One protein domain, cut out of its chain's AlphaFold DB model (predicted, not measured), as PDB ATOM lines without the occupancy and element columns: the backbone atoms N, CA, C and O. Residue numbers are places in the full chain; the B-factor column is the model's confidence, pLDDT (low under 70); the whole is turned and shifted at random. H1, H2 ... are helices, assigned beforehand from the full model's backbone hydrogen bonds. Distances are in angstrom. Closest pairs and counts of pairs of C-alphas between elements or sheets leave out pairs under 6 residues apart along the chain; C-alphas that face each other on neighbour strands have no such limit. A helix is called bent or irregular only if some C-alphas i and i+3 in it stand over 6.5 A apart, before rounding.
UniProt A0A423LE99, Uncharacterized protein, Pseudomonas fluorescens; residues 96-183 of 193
ATOM      1  N   ILE A  96      24.219 -18.795 -14.510       89.50
ATOM      2  CA  ILE A  96      24.207 -17.594 -13.663       89.50
ATOM      3  C   ILE A  96      25.377 -17.623 -12.675       89.50
ATOM      4  O   ILE A  96      26.130 -16.658 -12.616       89.50
ATOM      5  N   GLU A  97      25.584 -18.740 -11.974       92.12
ATOM      6  CA  GLU A  97      26.681 -18.908 -11.010       92.12
ATOM      7  C   GLU A  97      28.055 -18.788 -11.696       92.12
ATOM      8  O   GLU A  97      28.944 -18.099 -11.200       92.12
ATOM      9  N   ARG A  98      28.222 -19.369 -12.894       93.44
ATOM     10  CA  ARG A  98      29.463 -19.224 -13.680       93.44
ATOM     11  C   ARG A  98      29.704 -17.793 -14.152       93.44
ATOM     12  O   ARG A  98      30.845 -17.336 -14.145       93.44
ATOM     13  N   ASN A  99      28.653 -17.082 -14.557       94.44
ATOM     14  CA  ASN A  99      28.765 -15.674 -14.929       94.44
ATOM     15  C   ASN A  99      29.106 -14.810 -13.710       94.44
ATOM     16  O   ASN A  99      29.949 -13.925 -13.825       94.44
ATOM     17  N   ALA A 100      28.506 -15.087 -12.548       93.69
ATOM     18  CA  ALA A 100      28.847 -14.419 -11.296       93.69
ATOM     19  C   ALA A 100      30.324 -14.643 -10.941       93.69
ATOM     20  O   ALA A 100      31.037 -13.680 -10.676       93.69
ATOM     21  N   MET A 101      30.817 -15.880 -11.052       95.06
ATOM     22  CA  MET A 101      32.235 -16.197 -10.867       95.06
ATOM     23  C   MET A 101      33.139 -15.412 -11.826       95.06
ATOM     24  O   MET A 101      34.141 -14.846 -11.399       95.06
ATOM     25  N   ALA A 102      32.782 -15.332 -13.109       96.31
ATOM     26  CA  ALA A 102      33.549 -14.562 -14.084       96.31
ATOM     27  C   ALA A 102      33.582 -13.058 -13.752       96.31
ATOM     28  O   ALA A 102      34.626 -12.424 -13.894       96.31
ATOM     29  N   ILE A 103      32.463 -12.492 -13.287       95.62
ATOM     30  CA  ILE A 103      32.378 -11.089 -12.856       95.62
ATOM     31  C   ILE A 103      33.257 -10.846 -11.622       95.62
ATOM     32  O   ILE A 103      33.999  -9.866 -11.592       95.62
ATOM     33  N   LEU A 104      33.213 -11.739 -10.631       94.88
ATOM     34  CA  LEU A 104      33.998 -11.609  -9.403       94.88
ATOM     35  C   LEU A 104      35.504 -11.749  -9.669       94.88
ATOM     36  O   LEU A 104      36.274 -10.933  -9.180       94.88
ATOM     37  N   HIS A 105      35.930 -12.678 -10.529       94.44
ATOM     38  CA  HIS A 105      37.334 -12.752 -10.955       94.44
ATOM     39  C   HIS A 105      37.788 -11.531 -11.760       94.44
ATOM     40  O   HIS A 105      38.939 -11.105 -11.658       94.44
ATOM     41  N   ALA A 106      36.904 -10.945 -12.573       95.06
ATOM     42  CA  ALA A 106      37.223  -9.697 -13.255       95.06
ATOM     43  C   ALA A 106      37.421  -8.556 -12.246       95.06
ATOM     44  O   ALA A 106      38.356  -7.775 -12.395       95.06
ATOM     45  N   ALA A 107      36.592  -8.486 -11.202       93.25
ATOM     46  CA  ALA A 107      36.752  -7.516 -10.126       93.25
ATOM     47  C   ALA A 107      38.055  -7.713  -9.337       93.25
ATOM     48  O   ALA A 107      38.779  -6.742  -9.127       93.25
ATOM     49  N   GLU A 108      38.392  -8.960  -9.001       91.50
ATOM     50  CA  GLU A 108      39.673  -9.342  -8.392       91.50
ATOM     51  C   GLU A 108      40.858  -8.878  -9.253       91.50
ATOM     52  O   GLU A 108      41.774  -8.220  -8.770       91.50
ATOM     53  N   THR A 109      40.804  -9.138 -10.563       92.31
ATOM     54  CA  THR A 109      41.851  -8.731 -11.518       92.31
ATOM     55  C   THR A 109      41.999  -7.208 -11.609       92.31
ATOM     56  O   THR A 109      43.082  -6.701 -11.898       92.31
ATOM     57  N   LEU A 110      40.915  -6.468 -11.369       91.81
ATOM     58  CA  LEU A 110      40.903  -5.006 -11.331       91.81
ATOM     59  C   LEU A 110      41.339  -4.432  -9.974       91.81
ATOM     60  O   LEU A 110      41.381  -3.211  -9.834       91.81
ATOM     61  N   GLY A 111      41.660  -5.277  -8.989       90.25
ATOM     62  CA  GLY A 111      42.051  -4.852  -7.645       90.25
ATOM     63  C   GLY A 111      40.901  -4.262  -6.827       90.25
ATOM     64  O   GLY A 111      41.141  -3.489  -5.905       90.25
ATOM     65  N   LEU A 112      39.648  -4.574  -7.175       90.00
ATOM     66  CA  LEU A 112      38.489  -4.134  -6.400       90.00
ATOM     67  C   LEU A 112      38.340  -5.024  -5.164       90.00
ATOM     68  O   LEU A 112      38.420  -6.242  -5.281       90.00
ATOM     69  N   SER A 113      38.079  -4.439  -3.993       86.44
ATOM     70  CA  SER A 113      37.770  -5.227  -2.795       86.44
ATOM     71  C   SER A 113      36.421  -5.935  -2.941       86.44
ATOM     72  O   SER A 113      35.494  -5.391  -3.548       86.44
ATOM     73  N   ALA A 114      36.282  -7.126  -2.352       86.25
ATOM     74  CA  ALA A 114      35.031  -7.885  -2.401       86.25
ATOM     75  C   ALA A 114      33.841  -7.080  -1.841       86.25
ATOM     76  O   ALA A 114      32.790  -7.026  -2.483       86.25
ATOM     77  N   ASP A 115      34.030  -6.375  -0.718       84.38
ATOM     78  CA  ASP A 115      32.995  -5.557  -0.070       84.38
ATOM     79  C   ASP A 115      32.513  -4.398  -0.960       84.38
ATOM     80  O   ASP A 115      31.310  -4.218  -1.183       84.38
ATOM     81  N   GLY A 116      33.452  -3.615  -1.506       84.56
ATOM     82  CA  GLY A 116      33.129  -2.499  -2.397       84.56
ATOM     83  C   GLY A 116      32.535  -2.988  -3.720       84.56
ATOM     84  O   GLY A 116      31.582  -2.407  -4.250       84.56
ATOM     85  N   CYS A 117      33.052  -4.108  -4.228       90.62
ATOM     86  CA  CYS A 117      32.569  -4.736  -5.445       90.62
ATOM     87  C   CYS A 117      31.138  -5.270  -5.293       90.62
ATOM     88  O   CYS A 117      30.337  -5.106  -6.213       90.62
ATOM     89  N   ALA A 118      30.775  -5.836  -4.139       90.69
ATOM     90  CA  ALA A 118      29.428  -6.349  -3.895       90.69
ATOM     91  C   ALA A 118      28.364  -5.255  -4.090       90.69
ATOM     92  O   ALA A 118      27.412  -5.435  -4.855       90.69
ATOM     93  N   GLN A 119      28.561  -4.081  -3.480       90.88
ATOM     94  CA  GLN A 119      27.648  -2.944  -3.648       90.88
ATOM     95  C   GLN A 119      27.603  -2.457  -5.103       90.88
ATOM     96  O   GLN A 119      26.523  -2.200  -5.646       90.88
ATOM     97  N   ALA A 120      28.765  -2.372  -5.760       93.81
ATOM     98  CA  ALA A 120      28.863  -1.947  -7.151       93.81
ATOM     99  C   ALA A 120      28.145  -2.913  -8.111       93.81
ATOM    100  O   ALA A 120      27.431  -2.463  -9.009       93.81
ATOM    101  N   ILE A 121      28.273  -4.227  -7.908       93.88
ATOM    102  CA  ILE A 121      27.601  -5.262  -8.708       93.88
ATOM    103  C   ILE A 121      26.083  -5.185  -8.525       93.88
ATOM    104  O   ILE A 121      25.350  -5.214  -9.517       93.88
ATOM    105  N   ILE A 122      25.598  -5.028  -7.288       93.06
ATOM    106  CA  ILE A 122      24.161  -4.873  -7.005       93.06
ATOM    107  C   ILE A 122      23.599  -3.643  -7.731       93.06
ATOM    108  O   ILE A 122      22.546  -3.716  -8.384       93.06
ATOM    109  N   LEU A 123      24.313  -2.513  -7.676       95.12
ATOM    110  CA  LEU A 123      23.921  -1.299  -8.387       95.12
ATOM    111  C   LEU A 123      23.955  -1.499  -9.909       95.12
ATOM    112  O   LEU A 123      23.000  -1.127 -10.592       95.12
ATOM    113  N   ALA A 124      25.009  -2.115 -10.449       95.12
ATOM    114  CA  ALA A 124      25.148  -2.381 -11.879       95.12
ATOM    115  C   ALA A 124      24.014  -3.275 -12.408       95.12
ATOM    116  O   ALA A 124      23.391  -2.942 -13.422       95.12
ATOM    117  N   GLY A 125      23.685  -4.356 -11.696       93.69
ATOM    118  CA  GLY A 125      22.560  -5.235 -12.022       93.69
ATOM    119  C   GLY A 125      21.224  -4.493 -11.994       93.69
ATOM    120  O   GLY A 125      20.438  -4.584 -12.941       93.69
ATOM    121  N   THR A 126      21.003  -3.667 -10.967       94.75
ATOM    122  CA  THR A 126      19.811  -2.815 -10.853       94.75
ATOM    123  C   THR A 126      19.690  -1.848 -12.033       94.75
ATOM    124  O   THR A 126      18.626  -1.738 -12.645       94.75
ATOM    125  N   LEU A 127      20.774  -1.159 -12.396       95.75
ATOM    126  CA  LEU A 127      20.788  -0.230 -13.527       95.75
ATOM    127  C   LEU A 127      20.505  -0.952 -14.849       95.75
ATOM    128  O   LEU A 127      19.666  -0.486 -15.624       95.75
ATOM    129  N   ALA A 128      21.146  -2.098 -15.088       94.25
ATOM    130  CA  ALA A 128      20.920  -2.909 -16.281       94.25
ATOM    131  C   ALA A 128      19.448  -3.335 -16.389       94.25
ATOM    132  O   ALA A 128      18.809  -3.100 -17.419       94.25
ATOM    133  N   HIS A 129      18.882  -3.859 -15.301       92.56
ATOM    134  CA  HIS A 129      17.498  -4.316 -15.241       92.56
ATOM    135  C   HIS A 129      16.494  -3.175 -15.477       92.56
ATOM    136  O   HIS A 129      15.621  -3.268 -16.340       92.56
ATOM    137  N   LEU A 130      16.651  -2.036 -14.797       93.06
ATOM    138  CA  LEU A 130      15.758  -0.887 -14.984       93.06
ATOM    139  C   LEU A 130      15.906  -0.241 -16.365       93.06
ATOM    140  O   LEU A 130      14.924   0.249 -16.927       93.06
ATOM    141  N   SER A 131      17.112  -0.247 -16.938       94.69
ATOM    142  CA  SER A 131      17.331   0.256 -18.296       94.69
ATOM    143  C   SER A 131      16.557  -0.559 -19.337       94.69
ATOM    144  O   SER A 131      16.015   0.021 -20.282       94.69
ATOM    145  N   HIS A 132      16.439  -1.880 -19.139       93.19
ATOM    146  CA  HIS A 132      15.664  -2.756 -20.010       93.19
ATOM    147  C   HIS A 132      14.183  -2.364 -20.017       93.19
ATOM    148  O   HIS A 132      13.614  -2.182 -21.096       93.19
ATOM    149  N   TYR A 133      13.583  -2.149 -18.841       92.25
ATOM    150  CA  TYR A 133      12.192  -1.706 -18.752       92.25
ATOM    151  C   TYR A 133      11.982  -0.320 -19.347       92.25
ATOM    152  O   TYR A 133      11.050  -0.131 -20.116       92.25
ATOM    153  N   ARG A 134      12.865   0.645 -19.070       90.88
ATOM    154  CA  ARG A 134      12.742   1.991 -19.660       90.88
ATOM    155  C   ARG A 134      12.742   1.962 -21.187       90.88
ATOM    156  O   ARG A 134      12.041   2.752 -21.808       90.88
ATOM    157  N   ARG A 135      13.531   1.068 -21.785       94.56
ATOM    158  CA  ARG A 135      13.640   0.926 -23.241       94.56
ATOM    159  C   ARG A 135      12.495   0.130 -23.861       94.56
ATOM    160  O   ARG A 135      12.056   0.475 -24.951       94.56
ATOM    161  N   SER A 136      12.061  -0.941 -23.206       93.81
ATOM    162  CA  SER A 136      11.173  -1.943 -23.818       93.81
ATOM    163  C   SER A 136       9.727  -1.824 -23.337       93.81
ATOM    164  O   SER A 136       8.812  -2.227 -24.045       93.81
ATOM    165  N   LEU A 137       9.517  -1.277 -22.135       91.75
ATOM    166  CA  LEU A 137       8.241  -1.213 -21.415       91.75
ATOM    167  C   LEU A 137       8.124   0.113 -20.622       91.75
ATOM    168  O   LEU A 137       7.992   0.096 -19.397       91.75
ATOM    169  N   PRO A 138       8.187   1.283 -21.286       85.44
ATOM    170  CA  PRO A 138       8.346   2.582 -20.621       85.44
ATOM    171  C   PRO A 138       7.199   2.970 -19.670       85.44
ATOM    172  O   PRO A 138       7.399   3.809 -18.799       85.44
ATOM    173  N   GLY A 139       6.013   2.375 -19.830       89.25
ATOM    174  CA  GLY A 139       4.837   2.635 -18.991       89.25
ATOM    175  C   GLY A 139       4.624   1.640 -17.848       89.25
ATOM    176  O   GLY A 139       3.590   1.709 -17.190       89.25
ATOM    177  N   ILE A 140       5.536   0.689 -17.635       93.19
ATOM    178  CA  ILE A 140       5.375  -0.301 -16.567       93.19
ATOM    179  C   ILE A 140       5.550   0.344 -15.185       93.19
ATOM    180  O   ILE A 140       6.378   1.240 -14.998       93.19
ATOM    181  N   ASP A 141       4.785  -0.139 -14.209       93.31
ATOM    182  CA  ASP A 141       4.829   0.362 -12.840       93.31
ATOM    183  C   ASP A 141       6.210   0.132 -12.197       93.31
ATOM    184  O   ASP A 141       6.794  -0.957 -12.252       93.31
ATOM    185  N   ARG A 142       6.729   1.171 -11.534       92.38
ATOM    186  CA  ARG A 142       7.985   1.107 -10.789       92.38
ATOM    187  C   ARG A 142       7.897   0.157  -9.595       92.38
ATOM    188  O   ARG A 142       8.933  -0.407  -9.235       92.38
ATOM    189  N   ALA A 143       6.714  -0.021  -8.999       94.31
ATOM    190  CA  ALA A 143       6.507  -0.967  -7.904       94.31
ATOM    191  C   ALA A 143       6.765  -2.409  -8.365       94.31
ATOM    192  O   ALA A 143       7.536  -3.120  -7.725       94.31
ATOM    193  N   TYR A 144       6.239  -2.786  -9.533       92.62
ATOM    194  CA  TYR A 144       6.496  -4.091 -10.143       92.62
ATOM    195  C   TYR A 144       7.993  -4.307 -10.421       92.62
ATOM    196  O   TYR A 144       8.578  -5.286  -9.970       92.62
ATOM    197  N   GLN A 145       8.664  -3.340 -11.056       92.81
ATOM    198  CA  GLN A 145      10.115  -3.421 -11.300       92.81
ATOM    199  C   GLN A 145      10.943  -3.554 -10.009       92.81
ATOM    200  O   GLN A 145      12.046  -4.089 -10.026       92.81
ATOM    201  N   ARG A 146      10.477  -2.972  -8.895       93.50
ATOM    202  CA  ARG A 146      11.154  -3.087  -7.597       93.50
ATOM    203  C   ARG A 146      10.989  -4.499  -7.040       93.50
ATOM    204  O   ARG A 146      11.981  -5.087  -6.629       93.50
ATOM    205  N   GLN A 147       9.773  -5.033  -7.102       94.94
ATOM    206  CA  GLN A 147       9.469  -6.392  -6.670       94.94
ATOM    207  C   GLN A 147      10.287  -7.443  -7.436       94.94
ATOM    208  O   GLN A 147      10.746  -8.404  -6.826       94.94
ATOM    209  N   GLU A 148      10.525  -7.249  -8.736       93.69
ATOM    210  CA  GLU A 148      11.377  -8.144  -9.536       93.69
ATOM    211  C   GLU A 148      12.834  -8.152  -9.044       93.69
ATOM    212  O   GLU A 148      13.406  -9.220  -8.830       93.69
ATOM    213  N   ILE A 149      13.423  -6.976  -8.780       93.75
ATOM    214  CA  ILE A 149      14.791  -6.868  -8.237       93.75
ATOM    215  C   ILE A 149      14.884  -7.540  -6.862       93.75
ATOM    216  O   ILE A 149      15.803  -8.318  -6.610       93.75
ATOM    217  N   GLU A 150      13.919  -7.272  -5.979       93.88
ATOM    218  CA  GLU A 150      13.835  -7.911  -4.660       93.88
ATOM    219  C   GLU A 150      13.650  -9.433  -4.777       93.88
ATOM    220  O   GLU A 150      14.195 -10.198  -3.983       93.88
ATOM    221  N   GLY A 151      12.905  -9.895  -5.783       91.81
ATOM    222  CA  GLY A 151      12.776 -11.308  -6.128       91.81
ATOM    223  C   GLY A 151      14.115 -11.931  -6.513       91.81
ATOM    224  O   GLY A 151      14.476 -12.968  -5.966       91.81
ATOM    225  N   MET A 152      14.886 -11.283  -7.390       90.88
ATOM    226  CA  MET A 152      16.206 -11.770  -7.814       90.88
ATOM    227  C   MET A 152      17.202 -11.845  -6.653       90.88
ATOM    228  O   MET A 152      17.938 -12.827  -6.546       90.88
ATOM    229  N   ALA A 153      17.200 -10.841  -5.771       91.44
ATOM    230  CA  ALA A 153      18.033 -10.846  -4.571       91.44
ATOM    231  C   ALA A 153      17.680 -12.027  -3.655       91.44
ATOM    232  O   ALA A 153      18.565 -12.799  -3.302       91.44
ATOM    233  N   ARG A 154      16.387 -12.237  -3.362       90.31
ATOM    234  CA  ARG A 154      15.926 -13.377  -2.546       90.31
ATOM    235  C   ARG A 154      16.266 -14.731  -3.165       90.31
ATOM    236  O   ARG A 154      16.704 -15.629  -2.463       90.31
ATOM    237  N   MET A 155      16.102 -14.878  -4.479       85.44
ATOM    238  CA  MET A 155      16.459 -16.125  -5.165       85.44
ATOM    239  C   MET A 155      17.962 -16.412  -5.111       85.44
ATOM    240  O   MET A 155      18.353 -17.573  -5.058       85.44
ATOM    241  N   SER A 156      18.795 -15.369  -5.143       88.06
ATOM    242  CA  SER A 156      20.250 -15.517  -5.024       88.06
ATOM    243  C   SER A 156      20.652 -15.908  -3.602       88.06
ATOM    244  O   SER A 156      21.516 -16.761  -3.428       88.06
ATOM    245  N   ASP A 157      19.987 -15.322  -2.605       89.88
ATOM    246  CA  ASP A 157      20.188 -15.594  -1.179       89.88
ATOM    247  C   ASP A 157      19.907 -17.062  -0.822       89.88
ATOM    248  O   ASP A 157      20.705 -17.686  -0.132       89.88
ATOM    249  N   TYR A 158      18.854 -17.665  -1.391       85.31
ATOM    250  CA  TYR A 158      18.494 -19.062  -1.110       85.31
ATOM    251  C   TYR A 158      19.628 -20.067  -1.335       85.31
ATOM    252  O   TYR A 158      19.748 -21.022  -0.577       85.31
ATOM    253  N   ALA A 159      20.460 -19.867  -2.357       84.88
ATOM    254  CA  ALA A 159      21.566 -20.772  -2.661       84.88
ATOM    255  C   ALA A 159      22.919 -20.288  -2.109       84.88
ATOM    256  O   ALA A 159      23.918 -20.987  -2.287       84.88
ATOM    257  N   ALA A 160      22.975 -19.099  -1.498       91.06
ATOM    258  CA  ALA A 160      24.225 -18.425  -1.160       91.06
ATOM    259  C   ALA A 160      25.037 -19.202  -0.121       91.06
ATOM    260  O   ALA A 160      26.208 -19.478  -0.370       91.06
ATOM    261  N   ASP A 161      24.410 -19.613   0.984       90.88
ATOM    262  CA  ASP A 161      25.086 -20.356   2.056       90.88
ATOM    263  C   ASP A 161      25.703 -21.655   1.537       90.88
ATOM    264  O   ASP A 161      26.864 -21.948   1.794       90.88
ATOM    265  N   GLU A 162      24.960 -22.411   0.728       89.19
ATOM    266  CA  GLU A 162      25.448 -23.669   0.161       89.19
ATOM    267  C   GLU A 162      26.650 -23.463  -0.773       89.19
ATOM    268  O   GLU A 162      27.610 -24.232  -0.734       89.19
ATOM    269  N   ILE A 163      26.616 -22.415  -1.603       92.19
ATOM    270  CA  ILE A 163      27.734 -22.062  -2.486       92.19
ATOM    271  C   ILE A 163      28.945 -21.621  -1.656       92.19
ATOM    272  O   ILE A 163      30.068 -22.043  -1.936       92.19
ATOM    273  N   LEU A 164      28.739 -20.783  -0.638       93.38
ATOM    274  CA  LEU A 164      29.808 -20.282   0.225       93.38
ATOM    275  C   LEU A 164      30.445 -21.406   1.051       93.38
ATOM    276  O   LEU A 164      31.671 -21.464   1.123       93.38
ATOM    277  N   ASP A 165      29.648 -22.330   1.592       92.06
ATOM    278  CA  ASP A 165      30.114 -23.518   2.317       92.06
ATOM    279  C   ASP A 165      30.996 -24.415   1.426       92.06
ATOM    280  O   ASP A 165      32.057 -24.892   1.855       92.06
ATOM    281  N   GLU A 166      30.599 -24.633   0.163       91.81
ATOM    282  CA  GLU A 166      31.405 -25.388  -0.803       91.81
ATOM    283  C   GLU A 166      32.738 -24.692  -1.096       91.81
ATOM    284  O   GLU A 166      33.794 -25.337  -1.032       91.81
ATOM    285  N   ILE A 167      32.704 -23.382  -1.366       94.12
ATOM    286  CA  ILE A 167      33.905 -22.588  -1.650       94.12
ATOM    287  C   ILE A 167      34.848 -22.597  -0.440       94.12
ATOM    288  O   ILE A 167      36.043 -22.848  -0.609       94.12
ATOM    289  N   ALA A 168      34.331 -22.386   0.774       92.25
ATOM    290  CA  ALA A 168      35.111 -22.417   2.014       92.25
ATOM    291  C   ALA A 168      35.769 -23.789   2.252       92.25
ATOM    292  O   ALA A 168      36.881 -23.871   2.775       92.25
ATOM    293  N   SER A 169      35.122 -24.867   1.800       90.88
ATOM    294  CA  SER A 169      35.652 -26.236   1.849       90.88
ATOM    295  C   SER A 169      36.643 -26.563   0.718       90.88
ATOM    296  O   SER A 169      37.139 -27.689   0.645       90.88
ATOM    297  N   GLY A 170      36.923 -25.622  -0.193       90.44
ATOM    298  CA  GLY A 170      37.785 -25.832  -1.361       90.44
ATOM    299  C   GLY A 170      37.172 -26.734  -2.443       90.44
ATOM    300  O   GLY A 170      37.896 -27.256  -3.299       90.44
ATOM    301  N   ASN A 171      35.852 -26.922  -2.412       90.00
ATOM    302  CA  ASN A 171      35.082 -27.762  -3.325       90.00
ATOM    303  C   ASN A 171      34.141 -26.913  -4.189       90.00
ATOM    304  O   ASN A 171      34.006 -25.709  -4.001       90.00
ATOM    305  N   GLY A 172      33.487 -27.545  -5.161       89.12
ATOM    306  CA  GLY A 172      32.549 -26.846  -6.033       89.12
ATOM    307  C   GLY A 172      33.196 -26.306  -7.305       89.12
ATOM    308  O   GLY A 172      34.412 -26.115  -7.407       89.12
ATOM    309  N   ASP A 173      32.347 -26.035  -8.293       91.56
ATOM    310  CA  ASP A 173      32.746 -25.404  -9.553       91.56
ATOM    311  C   ASP A 173      33.224 -23.948  -9.335       91.56
ATOM    312  O   ASP A 173      33.928 -23.412 -10.188       91.56
ATOM    313  N   LEU A 174      32.873 -23.325  -8.197       94.31
ATOM    314  CA  LEU A 174      33.181 -21.928  -7.851       94.31
ATOM    315  C   LEU A 174      34.364 -21.777  -6.878       94.31
ATOM    316  O   LEU A 174      34.684 -20.660  -6.476       94.31
ATOM    317  N   LYS A 175      35.045 -22.869  -6.501       94.06
ATOM    318  CA  LYS A 175      36.096 -22.865  -5.464       94.06
ATOM    319  C   LYS A 175      37.225 -21.854  -5.675       94.06
ATOM    320  O   LYS A 175      37.869 -21.448  -4.713       94.06
ATOM    321  N   SER A 176      37.493 -21.463  -6.922       93.69
ATOM    322  CA  SER A 176      38.535 -20.485  -7.248       93.69
ATOM    323  C   SER A 176      38.240 -19.093  -6.698       93.69
ATOM    324  O   SER A 176      39.168 -18.308  -6.568       93.69
ATOM    325  N   LEU A 177      36.989 -18.798  -6.332       92.94
ATOM    326  CA  LEU A 177      36.606 -17.554  -5.667       92.94
ATOM    327  C   LEU A 177      37.029 -17.495  -4.196       92.94
ATOM    328  O   LEU A 177      36.952 -16.429  -3.597       92.94
ATOM    329  N   GLY A 178      37.458 -18.614  -3.601       93.31
ATOM    330  CA  GLY A 178      37.784 -18.695  -2.177       93.31
ATOM    331  C   GLY A 178      38.778 -17.629  -1.699       93.31
ATOM    332  O   GLY A 178      38.453 -16.921  -0.747       93.31
ATOM    333  N   PRO A 179      39.942 -17.460  -2.363       91.75
ATOM    334  CA  PRO A 179      40.870 -16.359  -2.112       91.75
ATOM    335  C   PRO A 179      40.174 -14.995  -2.073       91.75
ATOM    336  O   PRO A 179      40.204 -14.324  -1.050       91.75
ATOM    337  N   TYR A 180      39.465 -14.637  -3.141       91.44
ATOM    338  CA  TYR A 180      38.833 -13.328  -3.284       91.44
ATOM    339  C   TYR A 180      37.710 -13.049  -2.270       91.44
ATOM    340  O   TYR A 180      37.572 -11.926  -1.797       91.44
ATOM    341  N   LEU A 181      36.893 -14.056  -1.943       91.81
ATOM    342  CA  LEU A 181      35.716 -13.881  -1.083       91.81
ATOM    343  C   LEU A 181      36.023 -13.979   0.415       91.81
ATOM    344  O   LEU A 181      35.313 -13.370   1.210       91.81
ATOM    345  N   PHE A 182      37.035 -14.756   0.808       90.44
ATOM    346  CA  PHE A 182      37.311 -15.041   2.223       90.44
ATOM    347  C   PHE A 182      38.643 -14.486   2.726       90.44
ATOM    348  O   PHE A 182      38.815 -14.352   3.937       90.44
ATOM    349  N   TYR A 183      39.586 -14.163   1.837       80.75
ATOM    350  CA  TYR A 183      40.866 -13.583   2.227       80.75
ATOM    351  C   TYR A 183      40.872 -12.102   1.877       80.75
ATOM    352  O   TYR A 183      41.141 -11.695   0.751       80.75
TER     353      TYR A 183
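AT A GLANCE: This is residues 96 to 183 of the 193 residues of an uncharacterized protein of Pseudomonas fluorescens (UniProt A0A423LE99). The model is a long helical hairpin with a wide open end: H2 and H3a, the first arm of the bent helix H3, are joined by the turn of residues 137 to 141 and touch through residues 126 to 133 of H2 and 145 to 149 of H3a, while H3b, the second arm of H3, is apart from H2. At the wide end H1 makes a corner with the beginning of H2, and the short H4 packs on both H1 and the second arm of H3, closing the open side into a loose frame. The printed part has 88 residues with four named helices, in the order H1, H2, H3, H4, and no named strand; the class is all helix, with 72 residues in named elements. The whole is loose, with a radius of gyration of the C-alphas of 15.1 A, and elongated, its C-alphas spanning 47 by 28 by 18 A along the three main axes.

HOW THE PARTS SIT: H1, residues 96 to 109, is followed by a tight link of four residues to H2, residues 114 to 136. H1 and H2 touch only at the corner by their link, through residues 104 to 108 and 114 to 117 alone; the closest C-alphas are those of Ala 107 and Cys 117, 6.9 A apart. Their lines stand at a steep tilt of 54 degrees, opposite ways. A tight link of five residues leads to H3, residues 142 to 168, which by its hydrogen bonds was assigned as one helix but is bent: C-alphas 158 and 161 are 7.4 A apart. Its arms, H3a of residues 142 to 158 and H3b of residues 161 to 168, stand at a steep tilt of 49 degrees. H2 and H3a form a helical hairpin and run opposite ways at a steep tilt of 40 degrees. They touch through residues 126 to 133 and 145 to 149 alone, and the closest C-alphas, those of Thr 126 and Ile 149, are 7.0 A apart. H4, residues 175 to 182, touches H3b, about perpendicular at 85 degrees, with the C-alphas of Ile 167 and Lys 175 closest at 4.4 A. H4 also touches H1, the same way at a steep tilt of 55 degrees; the closest C-alphas are those of Glu 108 and Tyr 180, 6.5 A apart. H4 and H2 are close but not clearly touching, with the C-alphas of Ala 114 and Leu 181 closest at 6.2 A. H1 is apart from H3a and H3b, H2 from H3b, and H3a from H4. The helix packing is mostly crossed: of the three pairs that touch other than only at the corner or at their ends, 0 are at a shallow tilt. Every O i to N i+4 pair is within hydrogen-bond range in H1, H3a and H3b, against 18 of 19 in H2 and 2 of 4 in H4.

IN THESE COORDINATES: H1 begins at C-alpha 96, at (24.207, -17.594, -13.663), and its first and last C-alphas are 19.9 A apart. H2 covers 32.6 A from C-alpha 114 to C-alpha 136, the latter at (11.173, -1.943, -23.818). H3a covers 24.7 A from residue 142 to residue 158, and H3b 10.2 A from residue 161 to residue 168. H4 covers 11.0 A, ending at C-alpha 182 at (37.311, -15.041, 2.223); it is only just irregular, with C-alphas 176 and 179 7.0 A apart, and its line is a rough one.

THE WHOLE: The two C-alphas farthest apart are those of Gly 139 and Ser 169, 47.1 A. The first and last printed C-alphas, of Ile 96 and Tyr 183, are 23.4 A apart. The printed part has no cut and no long link; the link from H3 to H4, six residues, is short. The mean pLDDT of the printed part is 91.8, and no printed residue is under 70.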